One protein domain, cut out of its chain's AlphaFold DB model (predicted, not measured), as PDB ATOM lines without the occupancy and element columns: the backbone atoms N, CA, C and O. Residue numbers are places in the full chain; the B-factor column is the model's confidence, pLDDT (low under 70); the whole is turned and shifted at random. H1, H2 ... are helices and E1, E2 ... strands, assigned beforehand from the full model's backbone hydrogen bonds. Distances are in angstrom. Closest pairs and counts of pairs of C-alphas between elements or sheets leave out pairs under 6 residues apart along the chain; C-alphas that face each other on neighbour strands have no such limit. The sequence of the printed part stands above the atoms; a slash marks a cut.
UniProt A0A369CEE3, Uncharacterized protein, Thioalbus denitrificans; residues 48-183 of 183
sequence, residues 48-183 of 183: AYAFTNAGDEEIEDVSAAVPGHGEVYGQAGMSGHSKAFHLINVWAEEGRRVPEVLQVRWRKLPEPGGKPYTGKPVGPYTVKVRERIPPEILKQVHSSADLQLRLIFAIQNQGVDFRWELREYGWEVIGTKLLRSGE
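Overview. This is residues 48 to 183 of the 183 residues of an uncharacterized protein of Thioalbus denitrificans (UniProt A0A369CEE3). Two strongly twisted sheets lie partly face to face as a sandwich, their strands crossed: E4, E1, E7, E8, E9 in one and E3, E2, E5, E6 in the other. The short helix H1 packs on E7 and E8 at one end of the long axis, and the loop of residues 109 to 120 makes the opposite end. The 136 printed residues hold nine named strands and one named helix, in the order E1 E2 E3 E4 E5 E6 H1 E7 E8 E9, and the class is mostly strand. The five-stranded sheet is mixed, the four-stranded one antiparallel. The whole is compact, with a radius of gyration of the C-alphas of 15.7 A, yet elongated, spanning 51 by 29 by 25 A.

Arrangement. E1, residues 48 to 53, is antiparallel to the edge strand E4, residues 87 to 90, with N 49 and O 88 3.1 A apart. E1 is parallel to E7, residues 147 to 156, with N 50 and O 151 2.8 A apart. E7, E8, residues 159 to 169, and the edge strand E9, residues 176 to 182, form a meander, each strand the antiparallel neighbour of the one before. Both steps are hairpins, with N 150 and O 165 2.8 A apart, and N 166 and O 180 2.8 A apart. In the other sheet E2, residues 59 to 66, and E3, residues 70 to 74, form a hairpin, with N 64 and O 72 2.8 A apart. E5, residues 101 to 108, is antiparallel to E2, with N 63 and O 105 2.8 A apart. E5 and E6, residues 121 to 128, form a hairpin, with N 104 and O 125 2.9 A apart. The facing parts of the two sheets are 9.3 A centre to centre, their strands at 53 degrees. The closest C-alphas of E1 and E3, Phe 51 and Gly 74, are 6.5 A apart. H1, residues 135 to 143, is on the five-stranded sheet at a height of 9.5 A; its closest C-alpha pair with E7 is Val 141 and Leu 147, 5.4 A. In H1 every O i to N i+4 pair is within hydrogen-bond range.

Along the chain. E1 begins at C-alpha 48, (-39.721, 35.602, -30.368). E5 spans 23.4 A, E6 21.1 A and E2 20.3 A. H1 spans 12.3 A. E7 spans 28.5 A; E8 spans 29.8 A and bends by 52 degrees at residue 166. E9 ends at C-alpha 182, (-28.614, 38.661, -20.683).

Size, cuts and confidence. The two C-alphas farthest apart, Gly 113 and Ser 143, are 51.3 A apart. The printed part has no cut. The links E3 to E4 and E5 to E6 are long, 12 residues each. Mean pLDDT of the printed part is 77.3; 35 residues are under 70, among them 72 to 89 and 170 to 176.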
ATOM      1  N   ALA A  48     -40.115  36.220 -29.108       85.06
ATOM      2  CA  ALA A  48     -39.721  35.602 -30.368       85.06
ATOM      3  C   ALA A  48     -38.580  34.608 -30.165       85.06
ATOM      4  O   ALA A  48     -37.669  34.870 -29.381       85.06
ATOM      5  N   TYR A  49     -38.600  33.499 -30.900       81.88
ATOM      6  CA  TYR A  49     -37.487  32.550 -30.936       81.88
ATOM      7  C   TYR A  49     -36.486  32.944 -32.014       81.88
ATOM      8  O   TYR A  49     -36.889  33.307 -33.116       81.88
ATOM      9  N   ALA A  50     -35.196  32.845 -31.706       81.25
ATOM     10  CA  ALA A  50     -34.105  33.049 -32.643       81.25
ATOM     11  C   ALA A  50     -33.070  31.928 -32.489       81.25
ATOM     12  O   ALA A  50     -32.590  31.677 -31.385       81.25
ATOM     13  N   PHE A  51     -32.689  31.296 -33.596       78.88
ATOM     14  CA  PHE A  51     -31.650  30.263 -33.626       78.88
ATOM     15  C   PHE A  51     -30.431  30.779 -34.389       78.88
ATOM     16  O   PHE A  51     -30.579  31.422 -35.428       78.88
ATOM     17  N   THR A  52     -29.232  30.515 -33.876       77.62
ATOM     18  CA  THR A  52     -27.971  30.869 -34.543       77.62
ATOM     19  C   THR A  52     -26.998  29.706 -34.483       77.62
ATOM     20  O   THR A  52     -26.927  29.013 -33.472       77.62
ATOM     21  N   ASN A  53     -26.213  29.528 -35.542       77.38
ATOM     22  CA  ASN A  53     -25.029  28.683 -35.485       77.38
ATOM     23  C   ASN A  53     -23.895  29.488 -34.838       77.38
ATOM     24  O   ASN A  53     -23.572  30.577 -35.319       77.38
ATOM     25  N   ALA A  54     -23.376  29.020 -33.710       75.12
ATOM     26  CA  ALA A  54     -22.227  29.616 -33.028       75.12
ATOM     27  C   ALA A  54     -21.032  28.653 -32.953       75.12
ATOM     28  O   ALA A  54     -19.912  29.105 -32.726       75.12
ATOM     29  N   GLY A  55     -21.268  27.362 -33.185       67.19
ATOM     30  CA  GLY A  55     -20.233  26.380 -33.452       67.19
ATOM     31  C   GLY A  55     -19.704  26.490 -34.882       67.19
ATOM     32  O   GLY A  55     -20.363  27.018 -35.775       67.19
ATOM     33  N   ASP A  56     -18.512  25.947 -35.107       62.00
ATOM     34  CA  ASP A  56     -17.913  25.807 -36.443       62.00
ATOM     35  C   ASP A  56     -18.425  24.534 -37.154       62.00
ATOM     36  O   ASP A  56     -17.708  23.876 -37.902       62.00
ATOM     37  N   GLU A  57     -19.661  24.111 -36.852       65.31
ATOM     38  CA  GLU A  57     -20.273  22.918 -37.437       65.31
ATOM     39  C   GLU A  57     -21.191  23.268 -38.609       65.31
ATOM     40  O   GLU A  57     -21.942  24.243 -38.597       65.31
ATOM     41  N   GLU A  58     -21.179  22.402 -39.613       76.44
ATOM     42  CA  GLU A  58     -22.093  22.434 -40.742       76.44
ATOM     43  C   GLU A  58     -23.485  21.921 -40.316       76.44
ATOM     44  O   GLU A  58     -23.719  20.715 -40.206       76.44
ATOM     45  N   ILE A  59     -24.407  22.846 -40.025       76.06
ATOM     46  CA  ILE A  59     -25.801  22.569 -39.634       76.06
ATOM     47  C   ILE A  59     -26.712  22.666 -40.863       76.06
ATOM     48  O   ILE A  59     -26.642  23.629 -41.622       76.06
ATOM     49  N   GLU A  60     -27.586  21.676 -41.036       74.50
ATOM     50  CA  GLU A  60     -28.591  21.632 -42.104       74.50
ATOM     51  C   GLU A  60     -29.907  22.295 -41.681       74.50
ATOM     52  O   GLU A  60     -30.439  23.147 -42.392       74.50
ATOM     53  N   ASP A  61     -30.434  21.921 -40.512       75.88
ATOM     54  CA  ASP A  61     -31.667  22.474 -39.956       75.88
ATOM     55  C   ASP A  61     -31.633  22.531 -38.423       75.88
ATOM     56  O   ASP A  61     -30.879  21.812 -37.765       75.88
ATOM     57  N   VAL A  62     -32.450  23.411 -37.841       75.44
ATOM     58  CA  VAL A  62     -32.682  23.487 -36.393       75.44
ATOM     59  C   VAL A  62     -34.175  23.375 -36.138       75.44
ATOM     60  O   VAL A  62     -34.990  23.951 -36.856       75.44
ATOM     61  N   SER A  63     -34.553  22.654 -35.088       76.12
ATOM     62  CA  SER A  63     -35.926  22.632 -34.602       76.12
ATOM     63  C   SER A  63     -35.999  22.753 -33.086       76.12
ATOM     64  O   SER A  63     -35.099  22.333 -32.355       76.12
ATOM     65  N   ALA A  64     -37.093  23.329 -32.607       74.31
ATOM     66  CA  ALA A  64     -37.419  23.389 -31.196       74.31
ATOM     67  C   ALA A  64     -38.860  22.954 -30.949       74.31
ATOM     68  O   ALA A  64     -39.773  23.373 -31.657       74.31
ATOM     69  N   ALA A  65     -39.073  22.135 -29.925       77.56
ATOM     70  CA  ALA A  65     -40.416  21.806 -29.470       77.56
ATOM     71  C   ALA A  65     -40.930  22.944 -28.580       77.56
ATOM     72  O   ALA A  65     -40.413  23.157 -27.480       77.56
ATOM     73  N   VAL A  66     -41.934  23.676 -29.065       68.69
ATOM     74  CA  VAL A  66     -42.553  24.799 -28.359       68.69
ATOM     75  C   VAL A  66     -43.832  24.327 -27.659       68.69
ATOM     76  O   VAL A  66     -44.757  23.843 -28.327       68.69
ATOM     77  N   PRO A  67     -43.943  24.496 -26.326       65.31
ATOM     78  CA  PRO A  67     -45.168  24.181 -25.601       65.31
ATOM     79  C   PRO A  67     -46.383  24.906 -26.199       65.31
ATOM     80  O   PRO A  67     -46.372  26.124 -26.354       65.31
ATOM     81  N   GLY A  68     -47.427  24.154 -26.556       65.06
ATOM     82  CA  GLY A  68     -48.675  24.695 -27.115       65.06
ATOM     83  C   GLY A  68     -48.661  25.029 -28.614       65.06
ATOM     84  O   GLY A  68     -49.728  25.275 -29.165       65.06
ATOM     85  N   HIS A  69     -47.505  24.993 -29.287       63.50
ATOM     86  CA  HIS A  69     -47.380  25.323 -30.719       63.50
ATOM     87  C   HIS A  69     -46.773  24.197 -31.573       63.50
ATOM     88  O   HIS A  69     -46.765  24.296 -32.798       63.50
ATOM     89  N   GLY A  70     -46.304  23.113 -30.947       71.00
ATOM     90  CA  GLY A  70     -45.701  21.981 -31.647       71.00
ATOM     91  C   GLY A  70     -44.237  22.231 -32.002       71.00
ATOM     92  O   GLY A  70     -43.530  22.968 -31.313       71.00
ATOM     93  N   GLU A  71     -43.752  21.569 -33.047       72.62
ATOM     94  CA  GLU A  71     -42.372  21.734 -33.493       72.62
ATOM     95  C   GLU A  71     -42.214  22.961 -34.378       72.62
ATOM     96  O   GLU A  71     -42.943  23.171 -35.346       72.62
ATOM     97  N   VAL A  72     -41.206  23.749 -34.043       69.38
ATOM     98  CA  VAL A  72     -40.839  24.965 -34.738       69.38
ATOM     99  C   VAL A  72     -39.503  24.752 -35.426       69.38
ATOM    100  O   VAL A  72     -38.560  24.281 -34.798       69.38
ATOM    101  N   TYR A  73     -39.419  25.111 -36.704       68.19
ATOM    102  CA  TYR A  73     -38.230  24.933 -37.533       68.19
ATOM    103  C   TYR A  73     -37.569  26.286 -37.798       68.19
ATOM    104  O   TYR A  73     -38.245  27.272 -38.084       68.19
ATOM    105  N   GLY A  74     -36.244  26.334 -37.711       63.00
ATOM    106  CA  GLY A  74     -35.427  27.487 -38.066       63.00
ATOM    107  C   GLY A  74     -34.272  27.066 -38.971       63.00
ATOM    108  O   GLY A  74     -33.763  25.951 -38.864       63.00
ATOM    109  N   GLN A  75     -33.837  27.960 -39.859       59.22
ATOM    110  CA  GLN A  75     -32.592  27.758 -40.603       59.22
ATOM    111  C   GLN A  75     -31.456  28.409 -39.814       59.22
ATOM    112  O   GLN A  75     -31.431  29.630 -39.659       59.22
ATOM    113  N   ALA A  76     -30.521  27.610 -39.305       55.81
ATOM    114  CA  ALA A  76     -29.229  28.130 -38.881       55.81
ATOM    115  C   ALA A  76     -28.371  28.228 -40.147       55.81
ATOM    116  O   ALA A  76     -27.954  27.212 -40.688       55.81
ATOM    117  N   GLY A  77     -28.223  29.441 -40.688       48.66
ATOM    118  CA  GLY A  77     -27.555  29.670 -41.971       48.66
ATOM    119  C   GLY A  77     -26.168  29.023 -42.050       48.66
ATOM    120  O   GLY A  77     -25.389  29.082 -41.096       48.66
ATOM    121  N   MET A  78     -25.879  28.420 -43.205       39.34
ATOM    122  CA  MET A  78     -24.566  27.885 -43.562       39.34
ATOM    123  C   MET A  78     -23.477  28.971 -43.498       39.34
ATOM    124  O   MET A  78     -23.739  30.164 -43.684       39.34
ATOM    125  N   SER A  79     -22.254  28.518 -43.233       36.03
ATOM    126  CA  SER A  79     -21.006  29.279 -43.138       36.03
ATOM    127  C   SER A  79     -20.828  30.350 -44.229       36.03
ATOM    128  O   SER A  79     -21.231  30.196 -45.380       36.03
ATOM    129  N   GLY A  80     -20.198  31.469 -43.858       35.91
ATOM    130  CA  GLY A  80     -19.725  32.488 -44.799       35.91
ATOM    131  C   GLY A  80     -20.252  33.885 -44.513       35.91
ATOM    132  O   GLY A  80     -19.501  34.714 -44.022       35.91
ATOM    133  N   HIS A  81     -21.522  34.183 -44.809       33.06
ATOM    134  CA  HIS A  81     -22.010  35.577 -44.779       33.06
ATOM    135  C   HIS A  81     -23.508  35.760 -44.459       33.06
ATOM    136  O   HIS A  81     -24.016  36.874 -44.573       33.06
ATOM    137  N   SER A  82     -24.231  34.727 -44.009       36.72
ATOM    138  CA  SER A  82     -25.667  34.836 -43.698       36.72
ATOM    139  C   SER A  82     -25.967  34.532 -42.228       36.72
ATOM    140  O   SER A  82     -26.204  33.392 -41.839       36.72
ATOM    141  N   LYS A  83     -25.991  35.581 -41.395       42.66
ATOM    142  CA  LYS A  83     -26.513  35.544 -40.015       42.66
ATOM    143  C   LYS A  83     -28.029  35.768 -40.012       42.66
ATOM    144  O   LYS A  83     -28.518  36.714 -39.395       42.66
ATOM    145  N   ALA A  84     -28.781  34.986 -40.779       42.06
ATOM    146  CA  ALA A  84     -30.226  35.172 -40.841       42.06
ATOM    147  C   ALA A  84     -30.897  34.512 -39.628       42.06
ATOM    148  O   ALA A  84     -30.982  33.292 -39.525       42.06
ATOM    149  N   PHE A  85     -31.371  35.350 -38.705       51.22
ATOM    150  CA  PHE A  85     -32.233  34.953 -37.601       51.22
ATOM    151  C   PHE A  85     -33.602  34.575 -38.168       51.22
ATOM    152  O   PHE A  85     -34.369  35.458 -38.557       51.22
ATOM    153  N   HIS A  86     -33.945  33.289 -38.192       54.09
ATOM    154  CA  HIS A  86     -35.360  32.933 -38.291       54.09
ATOM    155  C   HIS A  86     -36.026  33.330 -36.981       54.09
ATOM    156  O   HIS A  86     -35.799  32.708 -35.943       54.09
ATOM    157  N   LEU A  87     -36.765  34.438 -37.040       59.16
ATOM    158  CA  LEU A  87     -37.529  34.990 -35.934       59.16
ATOM    159  C   LEU A  87     -38.954  34.482 -36.038       59.16
ATOM    160  O   LEU A  87     -39.701  34.893 -36.924       59.16
ATOM    161  N   ILE A  88     -39.337  33.618 -35.109       67.69
ATOM    162  CA  ILE A  88     -40.737  33.225 -34.983       67.69
ATOM    163  C   ILE A  88     -41.329  34.064 -33.876       67.69
ATOM    164  O   ILE A  88     -41.066  33.834 -32.695       67.69
ATOM    165  N   ASN A  89     -42.063  35.093 -34.300       68.88
ATOM    166  CA  ASN A  89     -42.770  35.998 -33.410       68.88
ATOM    167  C   ASN A  89     -43.961  35.270 -32.800       68.88
ATOM    168  O   ASN A  89     -44.784  34.681 -33.501       68.88
ATOM    169  N   VAL A  90     -44.051  35.352 -31.485       70.88
ATOM    170  CA  VAL A  90     -45.124  34.804 -30.680       70.88
ATOM    171  C   VAL A  90     -45.801  35.965 -29.971       70.88
ATOM    172  O   VAL A  90     -45.313  36.484 -28.967       70.88
ATOM    173  N   TRP A  91     -46.921  36.401 -30.538       66.69
ATOM    174  CA  TRP A  91     -47.649  37.581 -30.083       66.69
ATOM    175  C   TRP A  91     -48.238  37.397 -28.688       66.69
ATOM    176  O   TRP A  91     -48.646  36.292 -28.322       66.69
ATOM    177  N   ALA A  92     -48.311  38.497 -27.937       63.00
ATOM    178  CA  ALA A  92     -49.005  38.538 -26.658       63.00
ATOM    179  C   ALA A  92     -50.496  38.223 -26.860       63.00
ATOM    180  O   ALA A  92     -51.260  39.052 -27.348       63.00
ATOM    181  N   GLU A  93     -50.895  37.024 -26.455       72.06
ATOM    182  CA  GLU A  93     -52.286  36.574 -26.380       72.06
ATOM    183  C   GLU A  93     -52.623  36.215 -24.933       72.06
ATOM    184  O   GLU A  93     -51.728  35.967 -24.120       72.06
ATOM    185  N   GLU A  94     -53.911  36.187 -24.598       72.06
ATOM    186  CA  GLU A  94     -54.360  35.857 -23.249       72.06
ATOM    187  C   GLU A  94     -53.786  34.510 -22.778       72.06
ATOM    188  O   GLU A  94     -53.755  33.522 -23.510       72.06
ATOM    189  N   GLY A  95     -53.257  34.489 -21.552       72.62
ATOM    190  CA  GLY A  95     -52.621  33.303 -20.972       72.62
ATOM    191  C   GLY A  95     -51.246  32.958 -21.553       72.62
ATOM    192  O   GLY A  95     -50.570  32.076 -21.019       72.62
ATOM    193  N   ARG A  96     -50.772  33.663 -22.589       82.56
ATOM    194  CA  ARG A  96     -49.470  33.379 -23.187       82.56
ATOM    195  C   ARG A  96     -48.321  33.851 -22.300       82.56
ATOM    196  O   ARG A  96     -48.335  34.961 -21.750       82.56
ATOM    197  N   ARG A  97     -47.327  32.974 -22.156       88.25
ATOM    198  CA  ARG A  97     -46.139  33.149 -21.318       88.25
ATOM    199  C   ARG A  97     -44.904  32.609 -22.032       88.25
ATOM    200  O   ARG A  97     -44.988  31.612 -22.746       88.25
ATOM    201  N   VAL A  98     -43.766  33.251 -21.800       89.50
ATOM    202  CA  VAL A  98     -42.430  32.728 -22.083       89.50
ATOM    203  C   VAL A  98     -42.329  31.339 -21.447       89.50
ATOM    204  O   VAL A  98     -42.628  31.213 -20.251       89.50
ATOM    205  N   PRO A  99     -41.940  30.308 -22.217       89.38
ATOM    206  CA  PRO A  99     -41.943  28.932 -21.739       89.38
ATOM    207  C   PRO A  99     -40.936  28.727 -20.605       89.38
ATOM    208  O   PRO A  99     -39.870  29.339 -20.587       89.38
ATOM    209  N   GLU A 100     -41.245  27.807 -19.692       91.81
ATOM    210  CA  GLU A 100     -40.313  27.387 -18.637       91.81
ATOM    211  C   GLU A 100     -39.083  26.693 -19.225       91.81
ATOM    212  O   GLU A 100     -37.940  26.981 -18.868       91.81
ATOM    213  N   VAL A 101     -39.326  25.786 -20.172       91.06
ATOM    214  CA  VAL A 101     -38.323  24.928 -20.792       91.06
ATOM    215  C   VAL A 101     -38.559  24.874 -22.296       91.06
ATOM    216  O   VAL A 101     -39.703  24.846 -22.752       91.06
ATOM    217  N   LEU A 102     -37.471  24.816 -23.058       88.88
ATOM    218  CA  LEU A 102     -37.489  24.560 -24.491       88.88
ATOM    219  C   LEU A 102     -36.544  23.402 -24.825       88.88
ATOM    220  O   LEU A 102     -35.428  23.342 -24.310       88.88
ATOM    221  N   GLN A 103     -36.983  22.489 -25.690       89.94
ATOM    222  CA  GLN A 103     -36.125  21.433 -26.225       89.94
ATOM    223  C   GLN A 103     -35.657  21.821 -27.620       89.94
ATOM    224  O   GLN A 103     -36.488  22.024 -28.501       89.94
ATOM    225  N   VAL A 104     -34.345  21.903 -27.813       87.50
ATOM    226  CA  VAL A 104     -33.711  22.299 -29.075       87.50
ATOM    227  C   VAL A 104     -32.948  21.116 -29.652       87.50
ATOM    228  O   VAL A 104     -32.228  20.421 -28.939       87.50
ATOM    229  N   ARG A 105     -33.088  20.878 -30.949       88.00
ATOM    230  CA  ARG A 105     -32.378  19.831 -31.686       88.00
ATOM    231  C   ARG A 105     -32.009  20.347 -33.072       88.00
ATOM    232  O   ARG A 105     -32.626  21.285 -33.570       88.00
ATOM    233  N   TRP A 106     -31.023  19.738 -33.702       86.25
ATOM    234  CA  TRP A 106     -30.605  20.112 -35.052       86.25
ATOM    235  C   TRP A 106     -30.131  18.896 -35.828       86.25
ATOM    236  O   TRP A 106     -29.949  17.812 -35.264       86.25
ATOM    237  N   ARG A 107     -29.923  19.079 -37.125       84.38
ATOM    238  CA  ARG A 107     -29.304  18.085 -37.991       84.38
ATOM    239  C   ARG A 107     -27.997  18.621 -38.540       84.38
ATOM    240  O   ARG A 107     -27.911  19.779 -38.941       84.38
ATOM    241  N   LYS A 108     -26.973  17.773 -38.546       84.38
ATOM    242  CA  LYS A 108     -25.728  18.062 -39.267       84.38
ATOM    243  C   LYS A 108     -25.986  18.011 -40.768       84.38
ATOM    244  O   LYS A 108     -26.845  17.245 -41.191       84.38
ATOM    245  N   LEU A 109     -25.229  18.755 -41.567       82.06
ATOM    246  CA  LEU A 109     -25.221  18.548 -43.014       82.06
ATOM    247  C   LEU A 109     -24.868  17.083 -43.331       82.06
ATOM    248  O   LEU A 109     -24.043  16.475 -42.637       82.06
ATOM    249  N   PRO A 110     -25.541  16.470 -44.320       80.62
ATOM    250  CA  PRO A 110     -25.167  15.149 -44.787       80.62
ATOM    251  C   PRO A 110     -23.776  15.207 -45.433       80.62
ATOM    252  O   PRO A 110     -23.322  16.264 -45.870       80.62
ATOM    253  N   GLU A 111     -23.106  14.058 -45.521       84.62
ATOM    254  CA  GLU A 111     -21.837  13.963 -46.251       84.62
ATOM    255  C   GLU A 111     -21.996  14.465 -47.702       84.62
ATOM    256  O   GLU A 111     -23.092  14.356 -48.265       84.62
ATOM    257  N   PRO A 112     -20.933  14.995 -48.338       83.12
ATOM    258  CA  PRO A 112     -21.006  15.480 -49.714       83.12
ATOM    259  C   PRO A 112     -21.627  14.449 -50.671       83.12
ATOM    260  O   PRO A 112     -21.177  13.309 -50.757       83.12
ATOM    261  N   GLY A 113     -22.671  14.854 -51.400       82.00
ATOM    262  CA  GLY A 113     -23.445  13.968 -52.284       82.00
ATOM    263  C   GLY A 113     -24.588  13.206 -51.597       82.00
ATOM    264  O   GLY A 113     -25.347  12.505 -52.269       82.00
ATOM    265  N   GLY A 114     -24.748  13.360 -50.283       79.88
ATOM    266  CA  GLY A 114     -25.886  12.863 -49.522       79.88
ATOM    267  C   GLY A 114     -27.192  13.587 -49.862       79.88
ATOM    268  O   GLY A 114     -27.212  14.677 -50.437       79.88
ATOM    269  N   LYS A 115     -28.321  12.959 -49.516       83.38
ATOM    270  CA  LYS A 115     -29.648  13.551 -49.734       83.38
ATOM    271  C   LYS A 115     -29.938  14.613 -48.662       83.38
ATOM    272  O   LYS A 115     -29.592  14.379 -47.502       83.38
ATOM    273  N   PRO A 116     -30.634  15.712 -48.994       80.12
ATOM    274  CA  PRO A 116     -31.094  16.670 -47.992       80.12
ATOM    275  C   PRO A 116     -31.914  16.003 -46.880       80.12
ATOM    276  O   PRO A 116     -32.637  15.034 -47.129       80.12
ATOM    277  N   TYR A 117     -31.809  16.537 -45.669       78.44
ATOM    278  CA  TYR A 117     -32.499  16.120 -44.447       78.44
ATOM    279  C   TYR A 117     -32.161  14.699 -43.978       78.44
ATOM    280  O   TYR A 117     -32.896  14.104 -43.185       78.44
ATOM    281  N   THR A 118     -31.037  14.144 -44.442       82.69
ATOM    282  CA  THR A 118     -30.562  12.805 -44.046       82.69
ATOM    283  C   THR A 118     -29.347  12.826 -43.133       82.69
ATOM    284  O   THR A 118     -28.941  11.770 -42.644       82.69
ATOM    285  N   GLY A 119     -28.782  14.004 -42.854       81.94
ATOM    286  CA  GLY A 119     -27.660  14.121 -41.936       81.94
ATOM    287  C   GLY A 119     -28.005  13.659 -40.516       81.94
ATOM    288  O   GLY A 119     -29.166  13.426 -40.160       81.94
ATOM    289  N   LYS A 120     -26.983  13.484 -39.676       87.19
ATOM    290  CA  LYS A 120     -27.162  12.934 -38.325       87.19
ATOM    291  C   LYS A 120     -27.935  13.921 -37.428       87.19
ATOM    292  O   LYS A 120     -27.524  15.080 -37.340       87.19
ATOM    293  N   PRO A 121     -29.002  13.488 -36.724       88.88
ATOM    294  CA  PRO A 121     -29.679  14.327 -35.740       88.88
ATOM    295  C   PRO A 121     -28.831  14.490 -34.467       88.88
ATOM    296  O   PRO A 121     -28.108  13.576 -34.062       88.88
ATOM    297  N   VAL A 122     -28.950  15.650 -33.822       88.75
ATOM    298  CA  VAL A 122     -28.233  16.037 -32.603       88.75
ATOM    299  C   VAL A 122     -29.215  16.676 -31.610       88.75
ATOM    300  O   VAL A 122     -30.068  17.476 -31.996       88.75
ATOM    301  N   GLY A 123     -29.116  16.308 -30.328       88.12
ATOM    302  CA  GLY A 123     -30.091  16.663 -29.288       88.12
ATOM    303  C   GLY A 123     -31.153  15.573 -29.035       88.12
ATOM    304  O   GLY A 123     -30.973  14.438 -29.483       88.12
ATOM    305  N   PRO A 124     -32.249  15.885 -28.313       90.00
ATOM    306  CA  PRO A 124     -32.642  17.217 -27.850       90.00
ATOM    307  C   PRO A 124     -31.815  17.720 -26.659       90.00
ATOM    308  O   PRO A 124     -31.535  16.986 -25.714       90.00
ATOM    309  N   TYR A 125     -31.496  19.009 -26.676       90.81
ATOM    310  CA  TYR A 125     -30.942  19.756 -25.553       90.81
ATOM    311  C   TYR A 125     -32.062  20.494 -24.837       90.81
ATOM    312  O   TYR A 125     -32.836  21.225 -25.454       90.81
ATOM    313  N   THR A 126     -32.142  20.299 -23.525       92.75
ATOM    314  CA  THR A 126     -33.148  20.949 -22.684       92.75
ATOM    315  C   THR A 126     -32.589  22.260 -22.151       92.75
ATOM    316  O   THR A 126     -31.618  22.260 -21.399       92.75
ATOM    317  N   VAL A 127     -33.219  23.371 -22.518       91.56
ATOM    318  CA  VAL A 127     -32.863  24.712 -22.056       91.56
ATOM    319  C   VAL A 127     -33.934  25.200 -21.096       91.56
ATOM    320  O   VAL A 127     -35.108  25.276 -21.458       91.56
ATOM    321  N   LYS A 128     -33.537  25.558 -19.876       93.56
ATOM    322  CA  LYS A 128     -34.421  26.201 -18.905       93.56
ATOM    323  C   LYS A 128     -34.433  27.707 -19.177       93.56
ATOM    324  O   LYS A 128     -33.434  28.389 -18.973       93.56
ATOM    325  N   VAL A 129     -35.532  28.196 -19.739       92.88
ATOM    326  CA  VAL A 129     -35.625  29.533 -20.339       92.88
ATOM    327  C   VAL A 129     -36.031  30.559 -19.290       92.88
ATOM    328  O   VAL A 129     -35.278  31.494 -19.021       92.88
ATOM    329  N   ARG A 130     -37.206  30.384 -18.673       93.44
ATOM    330  CA  ARG A 130     -37.793  31.390 -17.777       93.44
ATOM    331  C   ARG A 130     -36.941  31.647 -16.533       93.44
ATOM    332  O   ARG A 130     -36.821  32.795 -16.125       93.44
ATOM    333  N   GLU A 131     -36.287  30.618 -15.990       94.44
ATOM    334  CA  GLU A 131     -35.395  30.760 -14.822       94.44
ATOM    335  C   GLU A 131     -34.153  31.628 -15.097       94.44
ATOM    336  O   GLU A 131     -33.571  32.178 -14.167       94.44
ATOM    337  N   ARG A 132     -33.743  31.754 -16.367       93.56
ATOM    338  CA  ARG A 132     -32.570  32.538 -16.791       93.56
ATOM    339  C   ARG A 132     -32.910  33.992 -17.117       93.56
ATOM    340  O   ARG A 132     -32.025  34.771 -17.470       93.56
ATOM    341  N   ILE A 133     -34.185  34.366 -17.019       94.31
ATOM    342  CA  ILE A 133     -34.658  35.724 -17.275       94.31
ATOM    343  C   ILE A 133     -35.043  36.353 -15.933       94.31
ATOM    344  O   ILE A 133     -35.873  35.793 -15.214       94.31
ATOM    345  N   PRO A 134     -34.490  37.527 -15.583       94.75
ATOM    346  CA  PRO A 134     -34.839  38.197 -14.340       94.75
ATOM    347  C   PRO A 134     -36.357  38.456 -14.221       94.75
ATOM    348  O   PRO A 134     -36.974  38.911 -15.195       94.75
ATOM    349  N   PRO A 135     -36.986  38.214 -13.052       93.31
ATOM    350  CA  PRO A 135     -38.430  38.376 -12.873       93.31
ATOM    351  C   PRO A 135     -38.955  39.771 -13.230       93.31
ATOM    352  O   PRO A 135     -40.079  39.906 -13.717       93.31
ATOM    353  N   GLU A 136     -38.156  40.821 -13.033       91.94
ATOM    354  CA  GLU A 136     -38.533  42.185 -13.398       91.94
ATOM    355  C   GLU A 136     -38.657  42.383 -14.914       91.94
ATOM    356  O   GLU A 136     -39.469  43.196 -15.354       91.94
ATOM    357  N   ILE A 137     -37.908  41.621 -15.715       93.62
ATOM    358  CA  ILE A 137     -37.987  41.649 -17.181       93.62
ATOM    359  C   ILE A 137     -39.231  40.914 -17.663       93.62
ATOM    360  O   ILE A 137     -39.956  41.435 -18.511       93.62
ATOM    361  N   LEU A 138     -39.537  39.762 -17.061       92.12
ATOM    362  CA  LEU A 138     -40.788  39.044 -17.315       92.12
ATOM    363  C   LEU A 138     -42.004  39.915 -16.968       92.12
ATOM    364  O   LEU A 138     -42.957  40.000 -17.739       92.12
ATOM    365  N   LYS A 139     -41.945  40.649 -15.849       90.94
ATOM    366  CA  LYS A 139     -42.994  41.603 -15.467       90.94
ATOM    367  C   LYS A 139     -43.135  42.746 -16.479       90.94
ATOM    368  O   LYS A 139     -44.262  43.114 -16.805       90.94
ATOM    369  N   GLN A 140     -42.026  43.304 -16.971       89.50
ATOM    370  CA  GLN A 140     -42.049  44.383 -17.968       89.50
ATOM    371  C   GLN A 140     -42.702  43.937 -19.277       89.50
ATOM    372  O   GLN A 140     -43.625  44.604 -19.740       89.50
ATOM    373  N   VAL A 141     -42.278  42.800 -19.840       89.38
ATOM    374  CA  VAL A 141     -42.850  42.293 -21.099       89.38
ATOM    375  C   VAL A 141     -44.303  41.843 -20.935       89.38
ATOM    376  O   VAL A 141     -45.094  41.978 -21.858       89.38
ATOM    377  N   HIS A 142     -44.693  41.367 -19.749       89.25
ATOM    378  CA  HIS A 142     -46.094  41.061 -19.465       89.25
ATOM    379  C   HIS A 142     -46.975  42.318 -19.390       89.25
ATOM    380  O   HIS A 142     -48.169  42.250 -19.658       89.25
ATOM    381  N   SER A 143     -46.402  43.462 -19.013       85.88
ATOM    382  CA  SER A 143     -47.155  44.702 -18.792       85.88
ATOM    383  C   SER A 143     -47.210  45.609 -20.027       85.88
ATOM    384  O   SER A 143     -47.881  46.636 -19.975       85.88
ATOM    385  N   SER A 144     -46.515  45.265 -21.117       84.50
ATOM    386  CA  SER A 144     -46.389  46.112 -22.310       84.50
ATOM    387  C   SER A 144     -46.523  45.317 -23.607       84.50
ATOM    388  O   SER A 144     -45.794  44.356 -23.833       84.50
ATOM    389  N   ALA A 145     -47.422  45.751 -24.488       80.31
ATOM    390  CA  ALA A 145     -47.626  45.187 -25.820       80.31
ATOM    391  C   ALA A 145     -46.576  45.679 -26.829       80.31
ATOM    392  O   ALA A 145     -46.411  45.074 -27.889       80.31
ATOM    393  N   ASP A 146     -45.852  46.747 -26.488       83.62
ATOM    394  CA  ASP A 146     -44.802  47.331 -27.327       83.62
ATOM    395  C   ASP A 146     -43.414  46.779 -26.968       83.62
ATOM    396  O   ASP A 146     -42.412  47.157 -27.567       83.62
ATOM    397  N   LEU A 147     -43.325  45.883 -25.981       87.44
ATOM    398  CA  LEU A 147     -42.093  45.183 -25.642       87.44
ATOM    399  C   LEU A 147     -42.136  43.753 -26.169       87.44
ATOM    400  O   LEU A 147     -43.148  43.069 -26.074       87.44
ATOM    401  N   GLN A 148     -41.008  43.288 -26.700       88.38
ATOM    402  CA  GLN A 148     -40.813  41.912 -27.135       88.38
ATOM    403  C   GLN A 148     -39.575  41.334 -26.456       88.38
ATOM    404  O   GLN A 148     -38.496  41.932 -26.492       88.38
ATOM    405  N   LEU A 149     -39.703  40.134 -25.893       90.94
ATOM    406  CA  LEU A 149     -38.558  39.363 -25.422       90.94
ATOM    407  C   LEU A 149     -38.053  38.430 -26.528       90.94
ATOM    408  O   LEU A 149     -38.733  37.491 -26.928       90.94
ATOM    409  N   ARG A 150     -36.844  38.647 -27.034       88.06
ATOM    410  CA  ARG A 150     -36.209  37.727 -27.980       88.06
ATOM    411  C   ARG A 150     -35.408  36.676 -27.219       88.06
ATOM    412  O   ARG A 150     -34.528  37.015 -26.436       88.06
ATOM    413  N   LEU A 151     -35.713  35.411 -27.475       88.56
ATOM    414  CA  LEU A 151     -35.094  34.225 -26.898       88.56
ATOM    415  C   LEU A 151     -34.116  33.647 -27.924       88.56
ATOM    416  O   LEU A 151     -34.540  33.182 -28.983       88.56
ATOM    417  N   ILE A 152     -32.819  33.712 -27.642       87.00
ATOM    418  CA  ILE A 152     -31.752  33.387 -28.591       87.00
ATOM    419  C   ILE A 152     -31.080  32.086 -28.170       87.00
ATOM    420  O   ILE A 152     -30.517  31.995 -27.082       87.00
ATOM    421  N   PHE A 153     -31.089  31.106 -29.067       86.50
ATOM    422  CA  PHE A 153     -30.481  29.794 -28.889       86.50
ATOM    423  C   PHE A 153     -29.311  29.668 -29.862       86.50
ATOM    424  O   PHE A 153     -29.495  29.569 -31.077       86.50
ATOM    425  N   ALA A 154     -28.100  29.736 -29.324       85.19
ATOM    426  CA  ALA A 154     -26.866  29.587 -30.072       85.19
ATOM    427  C   ALA A 154     -26.403  28.132 -30.013       85.19
ATOM    428  O   ALA A 154     -26.064  27.620 -28.950       85.19
ATOM    429  N   ILE A 155     -26.424  27.463 -31.162       84.44
ATOM    430  CA  ILE A 155     -25.998  26.074 -31.294       84.44
ATOM    431  C   ILE A 155     -24.471  26.027 -31.274       84.44
ATOM    432  O   ILE A 155     -23.826  26.687 -32.088       84.44
ATOM    433  N   GLN A 156     -23.924  25.256 -30.340       82.81
ATOM    434  CA  GLN A 156     -22.499  24.988 -30.158       82.81
ATOM    435  C   GLN A 156     -22.206  23.519 -30.481       82.81
ATOM    436  O   GLN A 156     -23.105  22.679 -30.461       82.81
ATOM    437  N   ASN A 157     -20.931  23.167 -30.665       77.56
ATOM    438  CA  ASN A 157     -20.519  21.793 -31.001       77.56
ATOM    439  C   ASN A 157     -21.001  20.735 -29.984       77.56
ATOM    440  O   ASN A 157     -21.187  19.573 -30.335       77.56
ATOM    441  N   GLN A 158     -21.179  21.114 -28.713       79.81
ATOM    442  CA  GLN A 158     -21.550  20.194 -27.628       79.81
ATOM    443  C   GLN A 158     -22.852  20.571 -26.909       79.81
ATOM    444  O   GLN A 158     -23.235  19.890 -25.956       79.81
ATOM    445  N   GLY A 159     -23.545  21.632 -27.328       87.69
ATOM    446  CA  GLY A 159     -24.663  22.159 -26.554       87.69
ATOM    447  C   GLY A 159     -25.378  23.342 -27.181       87.69
ATOM    448  O   GLY A 159     -25.209  23.652 -28.357       87.69
ATOM    449  N   VAL A 160     -26.206  23.990 -26.367       88.62
ATOM    450  CA  VAL A 160     -26.970  25.173 -26.757       88.62
ATOM    451  C   VAL A 160     -26.763  26.248 -25.705       88.62
ATOM    452  O   VAL A 160     -27.178  26.082 -24.555       88.62
ATOM    453  N   ASP A 161     -26.165  27.358 -26.113       89.62
ATOM    454  CA  ASP A 161     -26.115  28.560 -25.295       89.62
ATOM    455  C   ASP A 161     -27.431  29.312 -25.442       89.62
ATOM    456  O   ASP A 161     -27.975  29.461 -26.540       89.62
ATOM    457  N   PHE A 162     -27.943  29.816 -24.328       90.88
ATOM    458  CA  PHE A 162     -29.164  30.602 -24.308       90.88
ATOM    459  C   PHE A 162     -28.866  32.018 -23.857       90.88
ATOM    460  O   PHE A 162     -28.177  32.220 -22.865       90.88
ATOM    461  N   ARG A 163     -29.417  32.977 -24.595       90.69
ATOM    462  CA  ARG A 163     -29.369  34.407 -24.306       90.69
ATOM    463  C   ARG A 163     -30.753  34.994 -24.507       90.69
ATOM    464  O   ARG A 163     -31.575  34.440 -25.241       90.69
ATOM    465  N   TRP A 164     -31.003  36.147 -23.912       91.94
ATOM    466  CA  TRP A 164     -32.245  36.872 -24.133       91.94
ATOM    467  C   TRP A 164     -31.987  38.352 -24.362       91.94
ATOM    468  O   TRP A 164     -30.982  38.910 -23.924       91.94
ATOM    469  N   GLU A 165     -32.923  38.990 -25.050       90.88
ATOM    470  CA  GLU A 165     -32.902  40.417 -25.323       90.88
ATOM    471  C   GLU A 165     -34.299  40.999 -25.144       90.88
ATOM    472  O   GLU A 165     -35.258  40.524 -25.748       90.88
ATOM    473  N   LEU A 166     -34.420  42.056 -24.350       90.88
ATOM    474  CA  LEU A 166     -35.628  42.867 -24.298       90.88
ATOM    475  C   LEU A 166     -35.533  43.947 -25.372       90.88
ATOM    476  O   LEU A 166     -34.571  44.720 -25.399       90.88
ATOM    477  N   ARG A 167     -36.531  44.006 -26.248       87.75
ATOM    478  CA  ARG A 167     -36.592  44.953 -27.358       87.75
ATOM    479  C   ARG A 167     -37.876  45.764 -27.300       87.75
ATOM    480  O   ARG A 167     -38.923  45.246 -26.924       87.75
ATOM    481  N   GLU A 168     -37.789  47.014 -27.727       85.00
ATOM    482  CA  GLU A 168     -38.959  47.798 -28.105       85.00
ATOM    483  C   GLU A 168     -39.373  47.382 -29.520       85.00
ATOM    484  O   GLU A 168     -38.546  47.344 -30.440       85.00
ATOM    485  N   TYR A 169     -40.637  47.011 -29.665       70.19
ATOM    486  CA  TYR A 169     -41.270  46.561 -30.890       70.19
ATOM    487  C   TYR A 169     -42.378  47.554 -31.245       70.19
ATOM    488  O   TYR A 169     -43.498  47.473 -30.746       70.19
ATOM    489  N   GLY A 170     -42.043  48.531 -32.086       62.16
ATOM    490  CA  GLY A 170     -42.999  49.507 -32.594       62.16
ATOM    491  C   GLY A 170     -43.622  49.030 -33.901       62.16
ATOM    492  O   GLY A 170     -42.909  48.673 -34.831       62.16
ATOM    493  N   TRP A 171     -44.951  49.075 -34.005       51.97
ATOM    494  CA  TRP A 171     -45.660  48.835 -35.271       51.97
ATOM    495  C   TRP A 171     -45.448  49.970 -36.288       51.97
ATOM    496  O   TRP A 171     -45.545  49.748 -37.491       51.97
ATOM    497  N   GLU A 172     -45.156  51.182 -35.804       47.91
ATOM    498  CA  GLU A 172     -44.997  52.400 -36.617       47.91
ATOM    499  C   GLU A 172     -43.540  52.699 -36.995       47.91
ATOM    500  O   GLU A 172     -43.275  53.424 -37.952       47.91
ATOM    501  N   VAL A 173     -42.580  52.118 -36.271       44.88
ATOM    502  CA  VAL A 173     -41.151  52.258 -36.547       44.88
ATOM    503  C   VAL A 173     -40.692  50.941 -37.145       44.88
ATOM    504  O   VAL A 173     -40.681  49.922 -36.465       44.88
ATOM    505  N   ILE A 174     -40.309  50.945 -38.420       46.09
ATOM    506  CA  ILE A 174     -39.668  49.796 -39.070       46.09
ATOM    507  C   ILE A 174     -38.297  49.599 -38.399       46.09
ATOM    508  O   ILE A 174     -37.278  50.094 -38.870       46.09
ATOM    509  N   GLY A 175     -38.269  48.960 -37.231       53.25
ATOM    510  CA  GLY A 175     -37.060  48.804 -36.436       53.25
ATOM    511  C   GLY A 175     -37.335  48.300 -35.025       53.25
ATOM    512  O   GLY A 175     -38.315  48.662 -34.386       53.25
ATOM    513  N   THR A 176     -36.430  47.466 -34.521       67.69
ATOM    514  CA  THR A 176     -36.423  47.047 -33.113       67.69
ATOM    515  C   THR A 176     -35.280  47.741 -32.390       67.69
ATOM    516  O   THR A 176     -34.140  47.652 -32.857       67.69
ATOM    517  N   LYS A 177     -35.542  48.360 -31.239       78.81
ATOM    518  CA  LYS A 177     -34.494  48.922 -30.375       78.81
ATOM    519  C   LYS A 177     -34.164  47.934 -29.259       78.81
ATOM    520  O   LYS A 177     -35.064  47.494 -28.553       78.81
ATOM    521  N   LEU A 178     -32.888  47.582 -29.092       81.94
ATOM    522  CA  LEU A 178     -32.440  46.766 -27.959       81.94
ATOM    523  C   LEU A 178     -32.442  47.614 -26.682       81.94
ATOM    524  O   LEU A 178     -31.828  48.679 -26.649       81.94
ATOM    525  N   LEU A 179     -33.126  47.135 -25.645       79.12
ATOM    526  CA  LEU A 179     -33.213  47.796 -24.342       79.12
ATOM    527  C   LEU A 179     -32.310  47.125 -23.303       79.12
ATOM    528  O   LEU A 179     -31.684  47.811 -22.499       79.12
ATOM    529  N   ARG A 180     -32.241  45.787 -23.307       85.62
ATOM    530  CA  ARG A 180     -31.422  45.000 -22.373       85.62
ATOM    531  C   ARG A 180     -31.100  43.626 -22.957       85.62
ATOM    532  O   ARG A 180     -31.903  43.103 -23.724       85.62
ATOM    533  N   SER A 181     -29.984  43.029 -22.556       84.31
ATOM    534  CA  SER A 181     -29.613  41.646 -22.880       84.31
ATOM    535  C   SER A 181     -29.134  40.886 -21.640       84.31
ATOM    536  O   SER A 181     -28.727  41.506 -20.654       84.31
ATOM    537  N   GLY A 182     -29.186  39.555 -21.693       77.75
ATOM    538  CA  GLY A 182     -28.614  38.661 -20.683       77.75
ATOM    539  C   GLY A 182     -27.914  37.456 -21.310       77.75
ATOM    540  O   GLY A 182     -28.342  36.972 -22.365       77.75
ATOM    541  N   GLU A 183     -26.843  37.013 -20.650       69.19
ATOM    542  CA  GLU A 183     -26.035  35.824 -20.972       69.19
ATOM    543  C   GLU A 183     -26.299  34.685 -19.985       69.19
ATOM    544  O   GLU A 183     -26.520  34.962 -18.785       69.19
TER     545      GLU A 183